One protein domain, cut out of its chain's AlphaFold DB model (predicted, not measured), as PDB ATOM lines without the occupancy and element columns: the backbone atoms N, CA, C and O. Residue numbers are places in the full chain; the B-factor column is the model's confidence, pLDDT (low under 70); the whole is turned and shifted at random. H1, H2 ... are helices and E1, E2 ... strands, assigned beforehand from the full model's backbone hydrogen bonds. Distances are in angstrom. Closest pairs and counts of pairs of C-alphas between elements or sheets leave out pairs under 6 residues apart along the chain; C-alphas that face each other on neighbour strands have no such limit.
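What this domain is: This is residues 18 to 92 of the 100 residues of an uncharacterized protein of Bacillus thuringiensis (UniProt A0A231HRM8). A strongly twisted sheet of five strands makes a wall, and helix H1 packs slantwise over one of its faces, above E5 and E4. The short helix H2 follows directly after E5, beyond that strand's last residue, and an ending with no named element, residues 82 to 92, comes after it. The printed part has 75 residues, with two named helices and five named strands in the order E1, E2, H1, E3, E4, E5, H2; across the mixed sheet the order is E1, E2, E5, E4, E3. The class is mixed, helices and strands. The whole is compact and rounded, with a radius of gyration of the C-alphas of 11.9 A and spans of 34 by 28 by 23 A.

How they stand to each other: Edge strand E1, residues 22 to 26, and E2, residues 29 to 32, form an antiparallel hairpin, with N 31 and O 24 at 2.8 A. E2 is parallel to E5, residues 69 to 75, at 41 degrees, with N 30 and O 70 at 2.8 A. E5 and E4, residues 60 to 66, are an antiparallel hairpin at 160 degrees, with N 62 and O 73 at 2.9 A. E4 and the other edge strand, E3, residues 49 to 52, are also an antiparallel hairpin, with N 51 and O 61 at 2.8 A. E3, E4 and E5 form a meander, each strand the antiparallel neighbour of the one before. H1, residues 34 to 44, is on the sheet at a height of 9.3 A, over E5 and E4, slantwise at 38 degrees to E5 on the local plane; its closest C-alphas to E5 are those of Asn 34 and Ser 73, 5.8 A apart. E2, H1 and E3 make a split strand-helix-strand unit, a strand, a helix and a strand that follow one another along the chain, with E5 and E4 between the two strands in the sheet, and its crossover is right-handed. H2, residues 77 to 81, is on the same face as H1 at a height of 7.4 A, over none of the strands, but only just, with 2 of its C-alphas falling on E4. H1 and H2 are apart. In both helices every O i to N i+4 pair is within hydrogen-bond range.

Where its parts are: E1 begins at C-alpha 22 (49.764, 24.859, -28.453). H1 runs 15.4 A from C-alpha 34 (52.323, 29.038, -19.838). E4 is 19.9 A long and E5 19.6 A. H2 ends at C-alpha 81 (52.994, 34.408, -7.828).

The domain as a whole: The C-alphas farthest apart are those of Gly 27 and Lys 92, at 36.2 A. The printed part has no cut and no long link. The mean pLDDT of the printed part is 84.9, and residues 83 to 92 are under 70.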
ATOM      1  N   ASN A  18      53.478  21.295 -30.657       71.38
ATOM      2  CA  ASN A  18      54.442  21.235 -29.561       71.38
ATOM      3  C   ASN A  18      55.533  22.305 -29.700       71.38
ATOM      4  O   ASN A  18      55.967  22.837 -28.681       71.38
ATOM      5  N   GLU A  19      55.951  22.631 -30.927       75.94
ATOM      6  CA  GLU A  19      56.921  23.705 -31.193       75.94
ATOM      7  C   GLU A  19      56.335  25.086 -30.865       75.94
ATOM      8  O   GLU A  19      57.000  25.899 -30.225       75.94
ATOM      9  N   ASP A  20      55.061  25.310 -31.196       83.19
ATOM     10  CA  ASP A  20      54.355  26.576 -30.951       83.19
ATOM     11  C   ASP A  20      53.785  26.705 -29.521       83.19
ATOM     12  O   ASP A  20      53.137  27.696 -29.176       83.19
ATOM     13  N   GLY A  21      53.958  25.681 -28.676       88.06
ATOM     14  CA  GLY A  21      53.384  25.628 -27.327       88.06
ATOM     15  C   GLY A  21      51.852  25.523 -27.293       88.06
ATOM     16  O   GLY A  21      51.231  25.835 -26.276       88.06
ATOM     17  N   ILE A  22      51.212  25.072 -28.373       92.00
ATOM     18  CA  ILE A  22      49.764  24.859 -28.453       92.00
ATOM     19  C   ILE A  22      49.399  23.510 -27.827       92.00
ATOM     20  O   ILE A  22      49.666  22.444 -28.375       92.00
ATOM     21  N   ILE A  23      48.678  23.539 -26.710       89.94
ATOM     22  CA  ILE A  23      48.205  22.330 -26.024       89.94
ATOM     23  C   ILE A  23      46.931  21.793 -26.687       89.94
ATOM     24  O   ILE A  23      46.795  20.592 -26.927       89.94
ATOM     25  N   SER A  24      45.964  22.666 -26.983       89.00
ATOM     26  CA  SER A  24      44.692  22.247 -27.582       89.00
ATOM     27  C   SER A  24      43.966  23.385 -28.284       89.00
ATOM     28  O   SER A  24      44.086  24.535 -27.886       89.00
ATOM     29  N   ILE A  25      43.148  23.040 -29.278       90.25
ATOM     30  CA  ILE A  25      42.256  23.973 -29.972       90.25
ATOM     31  C   ILE A  25      40.837  23.410 -29.891       90.25
ATOM     32  O   ILE A  25      40.619  22.253 -30.268       90.25
ATOM     33  N   ARG A  26      39.885  24.208 -29.406       87.94
ATOM     34  CA  ARG A  26      38.465  23.856 -29.314       87.94
ATOM     35  C   ARG A  26      37.620  25.029 -29.800       87.94
ATOM     36  O   ARG A  26      37.488  26.030 -29.113       87.94
ATOM     37  N   GLY A  27      37.017  24.900 -30.981       91.50
ATOM     38  CA  GLY A  27      36.283  26.019 -31.576       91.50
ATOM     39  C   GLY A  27      37.215  27.214 -31.792       91.50
ATOM     40  O   GLY A  27      38.215  27.077 -32.490       91.50
ATOM     41  N   ASN A  28      36.895  28.353 -31.175       94.00
ATOM     42  CA  ASN A  28      37.717  29.566 -31.189       94.00
ATOM     43  C   ASN A  28      38.631  29.703 -29.957       94.00
ATOM     44  O   ASN A  28      39.210  30.767 -29.754       94.00
ATOM     45  N   GLU A  29      38.757  28.662 -29.135       94.00
ATOM     46  CA  GLU A  29      39.610  28.653 -27.949       94.00
ATOM     47  C   GLU A  29      40.920  27.916 -28.242       94.00
ATOM     48  O   GLU A  29      40.922  26.774 -28.716       94.00
ATOM     49  N   VAL A  30      42.042  28.554 -27.921       94.62
ATOM     50  CA  VAL A  30      43.390  28.005 -28.053       94.62
ATOM     51  C   VAL A  30      44.035  27.968 -26.676       94.62
ATOM     52  O   VAL A  30      44.324  29.001 -26.072       94.62
ATOM     53  N   ARG A  31      44.283  26.753 -26.189       94.81
ATOM     54  CA  ARG A  31      45.049  26.519 -24.970       94.81
ATOM     55  C   ARG A  31      46.526  26.494 -25.305       94.81
ATOM     56  O   ARG A  31      46.958  25.644 -26.086       94.81
ATOM     57  N   LEU A  32      47.288  27.355 -24.652       94.19
ATOM     58  CA  LEU A  32      48.738  27.432 -24.778       94.19
ATOM     59  C   LEU A  32      49.426  26.919 -23.508       94.19
ATOM     60  O   LEU A  32      48.832  26.914 -22.423       94.19
ATOM     61  N   SER A  33      50.687  26.508 -23.630       92.31
ATOM     62  CA  SER A  33      51.586  26.395 -22.482       92.31
ATOM     63  C   SER A  33      51.753  27.761 -21.819       92.31
ATOM     64  O   SER A  33      51.512  28.800 -22.441       92.31
ATOM     65  N   ASN A  34      52.138  27.775 -20.543       90.88
ATOM     66  CA  ASN A  34      52.323  29.038 -19.838       90.88
ATOM     67  C   ASN A  34      53.428  29.880 -20.497       90.88
ATOM     68  O   ASN A  34      53.274  31.091 -20.610       90.88
ATOM     69  N   GLU A  35      54.492  29.245 -21.000       89.00
ATOM     70  CA  GLU A  35      55.612  29.906 -21.678       89.00
ATOM     71  C   GLU A  35      55.168  30.605 -22.966       89.00
ATOM     72  O   GLU A  35      55.435  31.792 -23.150       89.00
ATOM     73  N   ALA A  36      54.458  29.887 -23.844       90.94
ATOM     74  CA  ALA A  36      53.969  30.450 -25.099       90.94
ATOM     75  C   ALA A  36      52.934  31.554 -24.841       90.94
ATOM     76  O   ALA A  36      52.955  32.603 -25.483       90.94
ATOM     77  N   PHE A  37      52.064  31.354 -23.848       91.88
ATOM     78  CA  PHE A  37      51.085  32.355 -23.443       91.88
ATOM     79  C   PHE A  37      51.749  33.638 -22.922       91.88
ATOM     80  O   PHE A  37      51.392  34.732 -23.354       91.88
ATOM     81  N   GLU A  38      52.728  33.523 -22.021       89.12
ATOM     82  CA  GLU A  38      53.456  34.658 -21.438       89.12
ATOM     83  C   GLU A  38      54.256  35.443 -22.477       89.12
ATOM     84  O   GLU A  38      54.281  36.675 -22.408       89.12
ATOM     85  N   ALA A  39      54.873  34.751 -23.441       86.69
ATOM     86  CA  ALA A  39      55.598  35.381 -24.540       86.69
ATOM     87  C   ALA A  39      54.664  36.268 -25.378       86.69
ATOM     88  O   ALA A  39      54.898  37.471 -25.506       86.69
ATOM     89  N   ILE A  40      53.544  35.709 -25.847       88.12
ATOM     90  CA  ILE A  40      52.568  36.438 -26.672       88.12
ATOM     91  C   ILE A  40      51.926  37.581 -25.877       88.12
ATOM     92  O   ILE A  40      51.749  38.686 -26.399       88.12
ATOM     93  N   LEU A  41      51.594  37.346 -24.605       86.94
ATOM     94  CA  LEU A  41      51.006  38.362 -23.737       86.94
ATOM     95  C   LEU A  41      51.951  39.562 -23.549       86.94
ATOM     96  O   LEU A  41      51.511  40.713 -23.622       86.94
ATOM     97  N   GLY A  42      53.243  39.292 -23.336       81.38
ATOM     98  CA  GLY A  42      54.284  40.306 -23.174       81.38
ATOM     99  C   GLY A  42      54.542  41.108 -24.452       81.38
ATOM    100  O   GLY A  42      54.575  42.339 -24.402       81.38
ATOM    101  N   GLU A  43      54.665  40.432 -25.598       82.75
ATOM    102  CA  GLU A  43      54.892  41.068 -26.904       82.75
ATOM    103  C   GLU A  43      53.768  42.035 -27.282       82.75
ATOM    104  O   GLU A  43      54.020  43.155 -27.728       82.75
ATOM    105  N   ASN A  44      52.521  41.634 -27.037       78.38
ATOM    106  CA  ASN A  44      51.352  42.401 -27.456       78.38
ATOM    107  C   ASN A  44      50.874  43.414 -26.402       78.38
ATOM    108  O   ASN A  44      49.931  44.164 -26.656       78.38
ATOM    109  N   ARG A  45      51.508  43.460 -25.216       79.75
ATOM    110  CA  ARG A  45      51.124  44.323 -24.076       79.75
ATOM    111  C   ARG A  45      49.632  44.236 -23.735       79.75
ATOM    112  O   ARG A  45      49.005  45.228 -23.352       79.75
ATOM    113  N   ILE A  46      49.057  43.046 -23.884       82.81
ATOM    114  CA  ILE A  46      47.635  42.809 -23.649       82.81
ATOM    115  C   ILE A  46      47.412  42.633 -22.148       82.81
ATOM    116  O   ILE A  46      48.165  41.943 -21.466       82.81
ATOM    117  N   LYS A  47      46.353  43.250 -21.619       84.81
ATOM    118  CA  LYS A  47      45.921  43.001 -20.243       84.81
ATOM    119  C   LYS A  47      45.058  41.734 -20.218       84.81
ATOM    120  O   LYS A  47      43.970  41.765 -20.796       84.81
ATOM    121  N   PRO A  48      45.493  40.649 -19.559       90.00
ATOM    122  CA  PRO A  48      44.709  39.428 -19.525       90.00
ATOM    123  C   PRO A  48      43.548  39.534 -18.530       90.00
ATOM    124  O   PRO A  48      43.563  40.331 -17.586       90.00
ATOM    125  N   ILE A  49      42.562  38.669 -18.727       90.31
ATOM    126  CA  ILE A  49      41.506  38.349 -17.772       90.31
ATOM    127  C   ILE A  49      41.983  37.156 -16.947       90.31
ATOM    128  O   ILE A  49      42.503  36.191 -17.501       90.31
ATOM    129  N   ILE A  50      41.814  37.223 -15.627       90.88
ATOM    130  CA  ILE A  50      42.165  36.138 -14.706       90.88
ATOM    131  C   ILE A  50      40.874  35.641 -14.062       90.88
ATOM    132  O   ILE A  50      40.196  36.408 -13.377       90.88
ATOM    133  N   ALA A  51      40.549  34.370 -14.272       90.25
ATOM    134  CA  ALA A  51      39.397  33.701 -13.686       90.25
ATOM    135  C   ALA A  51      39.847  32.625 -12.691       90.25
ATOM    136  O   ALA A  51      40.811  31.897 -12.929       90.25
ATOM    137  N   SER A  52      39.140  32.522 -11.565       90.44
ATOM    138  CA  SER A  52      39.290  31.404 -10.631       90.44
ATOM    139  C   SER A  52      38.569  30.165 -11.159       90.44
ATOM    140  O   SER A  52      37.484  30.277 -11.730       90.44
ATOM    141  N   ARG A  53      39.137  28.987 -10.915       90.88
ATOM    142  CA  ARG A  53      38.584  27.682 -11.286       90.88
ATOM    143  C   ARG A  53      38.460  26.788 -10.060       90.88
ATOM    144  O   ARG A  53      39.240  26.900  -9.120       90.88
ATOM    145  N   GLU A  54      37.517  25.855 -10.113       93.12
ATOM    146  CA  GLU A  54      37.366  24.783  -9.123       93.12
ATOM    147  C   GLU A  54      38.409  23.679  -9.378       93.12
ATOM    148  O   GLU A  54      38.091  22.570  -9.799       93.12
ATOM    149  N   SER A  55      39.690  24.013  -9.214       90.31
ATOM    150  CA  SER A  55      40.814  23.079  -9.323       90.31
ATOM    151  C   SER A  55      41.871  23.430  -8.287       90.31
ATOM    152  O   SER A  55      42.299  24.578  -8.222       90.31
ATOM    153  N   GLU A  56      42.305  22.453  -7.493       90.00
ATOM    154  CA  GLU A  56      43.367  22.656  -6.499       90.00
ATOM    155  C   GLU A  56      44.750  22.783  -7.156       90.00
ATOM    156  O   GLU A  56      45.580  23.570  -6.707       90.00
ATOM    157  N   GLU A  57      44.987  22.057  -8.253       92.25
ATOM    158  CA  GLU A  57      46.279  22.047  -8.951       92.25
ATOM    159  C   GLU A  57      46.474  23.294  -9.820       92.25
ATOM    160  O   GLU A  57      47.535  23.916  -9.816       92.25
ATOM    161  N   VAL A  58      45.437  23.678 -10.569       91.44
ATOM    162  CA  VAL A  58      45.462  24.819 -11.496       91.44
ATOM    163  C   VAL A  58      44.253  25.732 -11.260       91.44
ATOM    164  O   VAL A  58      43.333  25.782 -12.092       91.44
ATOM    165  N   PRO A  59      44.230  26.444 -10.114       93.00
ATOM    166  CA  PRO A  59      43.090  27.247  -9.672       93.00
ATOM    167  C   PRO A  59      42.848  28.498 -10.516       93.00
ATOM    168  O   PRO A  59      41.844  29.177 -10.311       93.00
ATOM    169  N   TYR A  60      43.743  28.828 -11.447       92.81
ATOM    170  CA  TYR A  60      43.641  30.034 -12.255       92.81
ATOM    171  C   TYR A  60      43.623  29.716 -13.743       92.81
ATOM    172  O   TYR A  60      44.377  28.881 -14.240       92.81
ATOM    173  N   GLU A  61      42.777  30.439 -14.461       93.81
ATOM    174  CA  GLU A  61      42.824  30.557 -15.908       93.81
ATOM    175  C   GLU A  61      43.108  32.001 -16.271       93.81
ATOM    176  O   GLU A  61      42.486  32.927 -15.748       93.81
ATOM    177  N   VAL A  62      44.084  32.176 -17.150       93.25
ATOM    178  CA  VAL A  62      44.492  33.478 -17.654       93.25
ATOM    179  C   VAL A  62      44.208  33.480 -19.140       93.25
ATOM    180  O   VAL A  62      44.666  32.584 -19.849       93.25
ATOM    181  N   ALA A  63      43.439  34.461 -19.602       94.62
ATOM    182  CA  ALA A  63      42.961  34.505 -20.973       94.62
ATOM    183  C   ALA A  63      42.999  35.913 -21.565       94.62
ATOM    184  O   ALA A  63      42.882  36.915 -20.858       94.62
ATOM    185  N   PHE A  64      43.118  35.995 -22.883       93.06
ATOM    186  CA  PHE A  64      42.863  37.214 -23.639       93.06
ATOM    187  C   PHE A  64      42.227  36.882 -24.988       93.06
ATOM    188  O   PHE A  64      42.290  35.749 -25.463       93.06
ATOM    189  N   ILE A  65      41.605  37.885 -25.601       93.19
ATOM    190  CA  ILE A  65      40.957  37.750 -26.902       93.19
ATOM    191  C   ILE A  65      41.759  38.555 -27.917       93.19
ATOM    192  O   ILE A  65      42.019  39.737 -27.697       93.19
ATOM    193  N   SER A  66      42.124  37.921 -29.025       91.25
ATOM    194  CA  SER A  66      42.721  38.580 -30.186       91.25
ATOM    195  C   SER A  66      42.151  37.957 -31.454       91.25
ATOM    196  O   SER A  66      41.970  36.748 -31.506       91.25
ATOM    197  N   GLU A  67      41.816  38.774 -32.454       90.75
ATOM    198  CA  GLU A  67      41.304  38.304 -33.757       90.75
ATOM    199  C   GLU A  67      40.125  37.307 -33.666       90.75
ATOM    200  O   GLU A  67      40.023  36.359 -34.438       90.75
ATOM    201  N   ASN A  68      39.205  37.519 -32.714       91.88
ATOM    202  CA  ASN A  68      38.077  36.620 -32.396       91.88
ATOM    203  C   ASN A  68      38.469  35.220 -31.873       91.88
ATOM    204  O   ASN A  68      37.606  34.347 -31.733       91.88
ATOM    205  N   VAL A  69      39.739  35.020 -31.529       93.94
ATOM    206  CA  VAL A  69      40.278  33.824 -30.882       93.94
ATOM    207  C   VAL A  69      40.502  34.110 -29.399       93.94
ATOM    208  O   VAL A  69      41.043  35.151 -29.020       93.94
ATOM    209  N   VAL A  70      40.072  33.182 -28.547       95.25
ATOM    210  CA  VAL A  70      40.351  33.194 -27.111       95.25
ATOM    211  C   VAL A  70      41.629  32.402 -26.877       95.25
ATOM    212  O   VAL A  70      41.657  31.189 -27.073       95.25
ATOM    213  N   TYR A  71      42.684  33.072 -26.435       95.31
ATOM    214  CA  TYR A  71      43.906  32.421 -25.985       95.31
ATOM    215  C   TYR A  71      43.843  32.281 -24.480       95.31
ATOM    216  O   TYR A  71      43.535  33.255 -23.793       95.31
ATOM    217  N   TYR A  72      44.147  31.096 -23.963       95.56
ATOM    218  CA  TYR A  72      44.155  30.874 -22.526       95.56
ATOM    219  C   TYR A  72      45.242  29.901 -22.089       95.56
ATOM    220  O   TYR A  72      45.693  29.035 -22.845       95.56
ATOM    221  N   SER A  73      45.649  30.033 -20.832       95.12
ATOM    222  CA  SER A  73      46.496  29.061 -20.163       95.12
ATOM    223  C   SER A  73      46.083  28.896 -18.704       95.12
ATOM    224  O   SER A  73      45.422  29.753 -18.115       95.12
ATOM    225  N   LEU A  74      46.429  27.743 -18.138       94.62
ATOM    226  CA  LEU A  74      46.046  27.351 -16.786       94.62
ATOM    227  C   LEU A  74      47.254  27.470 -15.872       94.62
ATOM    228  O   LEU A  74      48.338  27.022 -16.234       94.62
ATOM    229  N   TYR A  75      47.059  28.053 -14.700       92.00
ATOM    230  CA  TYR A  75      48.142  28.404 -13.798       92.00
ATOM    231  C   TYR A  75      47.950  27.781 -12.421       92.00
ATOM    232  O   TYR A  75      46.849  27.782 -11.862       92.00
ATOM    233  N   THR A  76      49.062  27.299 -11.871       91.56
ATOM    234  CA  THR A  76      49.201  26.982 -10.450       91.56
ATOM    235  C   THR A  76      49.237  28.277  -9.633       91.56
ATOM    236  O   THR A  76      49.478  29.365 -10.166       91.56
ATOM    237  N   LEU A  77      49.027  28.174  -8.319       88.50
ATOM    238  CA  LEU A  77      49.234  29.314  -7.422       88.50
ATOM    239  C   LEU A  77      50.679  29.829  -7.493       88.50
ATOM    240  O   LEU A  77      50.882  31.028  -7.653       88.50
ATOM    241  N   GLU A  78      51.655  28.918  -7.456       87.69
ATOM    242  CA  GLU A  78      53.086  29.237  -7.536       87.69
ATOM    243  C   GLU A  78      53.412  30.065  -8.783       87.69
ATOM    244  O   GLU A  78      53.977  31.150  -8.671       87.69
ATOM    245  N   ARG A  79      52.965  29.630  -9.968       86.19
ATOM    246  CA  ARG A  79      53.265  30.352 -11.207       86.19
ATOM    247  C   ARG A  79      52.524  31.685 -11.315       86.19
ATOM    248  O   ARG A  79      53.061  32.638 -11.868       86.19
ATOM    249  N   MET A  80      51.322  31.807 -10.740       83.75
ATOM    250  CA  MET A  80      50.660  33.117 -10.625       83.75
ATOM    251  C   MET A  80      51.422  34.087  -9.716       83.75
ATOM    252  O   MET A  80      51.314  35.300  -9.894       83.75
ATOM    253  N   GLU A  81      52.144  33.594  -8.709       79.00
ATOM    254  CA  GLU A  81      52.994  34.408  -7.828       79.00
ATOM    255  C   GLU A  81      54.327  34.816  -8.478       79.00
ATOM    256  O   GLU A  81      55.039  35.691  -7.960       79.00
ATOM    257  N   GLU A  82      54.668  34.203  -9.609       75.44
ATOM    258  CA  GLU A  82      55.769  34.599 -10.481       75.44
ATOM    259  C   GLU A  82      55.356  35.747 -11.425       75.44
ATOM    260  O   GLU A  82      54.239  36.271 -11.383       75.44
ATOM    261  N   LYS A  83      56.301  36.252 -12.227       66.06
ATOM    262  CA  LYS A  83      56.015  37.335 -13.181       66.06
ATOM    263  C   LYS A  83      55.226  36.775 -14.361       66.06
ATOM    264  O   LYS A  83      55.739  35.921 -15.069       66.06
ATOM    265  N   ILE A  84      54.061  37.345 -14.654       67.75
ATOM    266  CA  ILE A  84      53.322  37.039 -15.887       67.75
ATOM    267  C   ILE A  84      53.719  38.080 -16.939       67.75
ATOM    268  O   ILE A  84      53.533  39.280 -16.728       67.75
ATOM    269  N   GLY A  85      54.330  37.647 -18.048       55.03
ATOM    270  CA  GLY A  85      54.754  38.544 -19.137       55.03
ATOM    271  C   GLY A  85      55.781  39.607 -18.714       55.03
ATOM    272  O   GLY A  85      55.746  40.736 -19.196       55.03
ATOM    273  N   GLY A  86      56.652  39.298 -17.744       54.44
ATOM    274  CA  GLY A  86      57.638  40.248 -17.206       54.44
ATOM    275  C   GLY A  86      57.072  41.299 -16.238       54.44
ATOM    276  O   GLY A  86      57.847  42.052 -15.643       54.44
ATOM    277  N   ILE A  87      55.754  41.314 -16.009       56.03
ATOM    278  CA  ILE A  87      55.082  42.199 -15.055       56.03
ATOM    279  C   ILE A  87      55.091  41.520 -13.675       56.03
ATOM    280  O   ILE A  87      54.553  40.420 -13.531       56.03
ATOM    281  N   PRO A  88      55.704  42.131 -12.641       54.50
ATOM    282  CA  PRO A  88      55.628  41.611 -11.281       54.50
ATOM    283  C   PRO A  88      54.175  41.525 -10.823       54.50
ATOM    284  O   PRO A  88      53.447  42.518 -10.889       54.50
ATOM    285  N   ASN A  89      53.764  40.364 -10.311       57.22
ATOM    286  CA  ASN A  89      52.502  40.259  -9.595       57.22
ATOM    287  C   ASN A  89      52.540  41.245  -8.414       57.22
ATOM    288  O   ASN A  89      53.399  41.154  -7.531       57.22
ATOM    289  N   SER A  90      51.623  42.214  -8.402       50.34
ATOM    290  CA  SER A  90      51.576  43.274  -7.390       50.34
ATOM    291  C   SER A  90      51.408  42.741  -5.966       50.34
ATOM    292  O   SER A  90      51.785  43.432  -5.021       50.34
ATOM    293  N   ARG A  91      50.963  41.487  -5.789       50.41
ATOM    294  CA  ARG A  91      50.945  40.810  -4.481       50.41
ATOM    295  C   ARG A  91      52.337  40.666  -3.842       50.41
ATOM    296  O   ARG A  91      52.420  40.710  -2.621       50.41
ATOM    297  N   LYS A  92      53.429  40.586  -4.622       47.31
ATOM    298  CA  LYS A  92      54.817  40.625  -4.102       47.31
ATOM    299  C   LYS A  92      55.372  42.046  -3.919       47.31
ATOM    300  O   LYS A  92      56.329  42.226  -3.172       47.31
TER     301      LYS A  92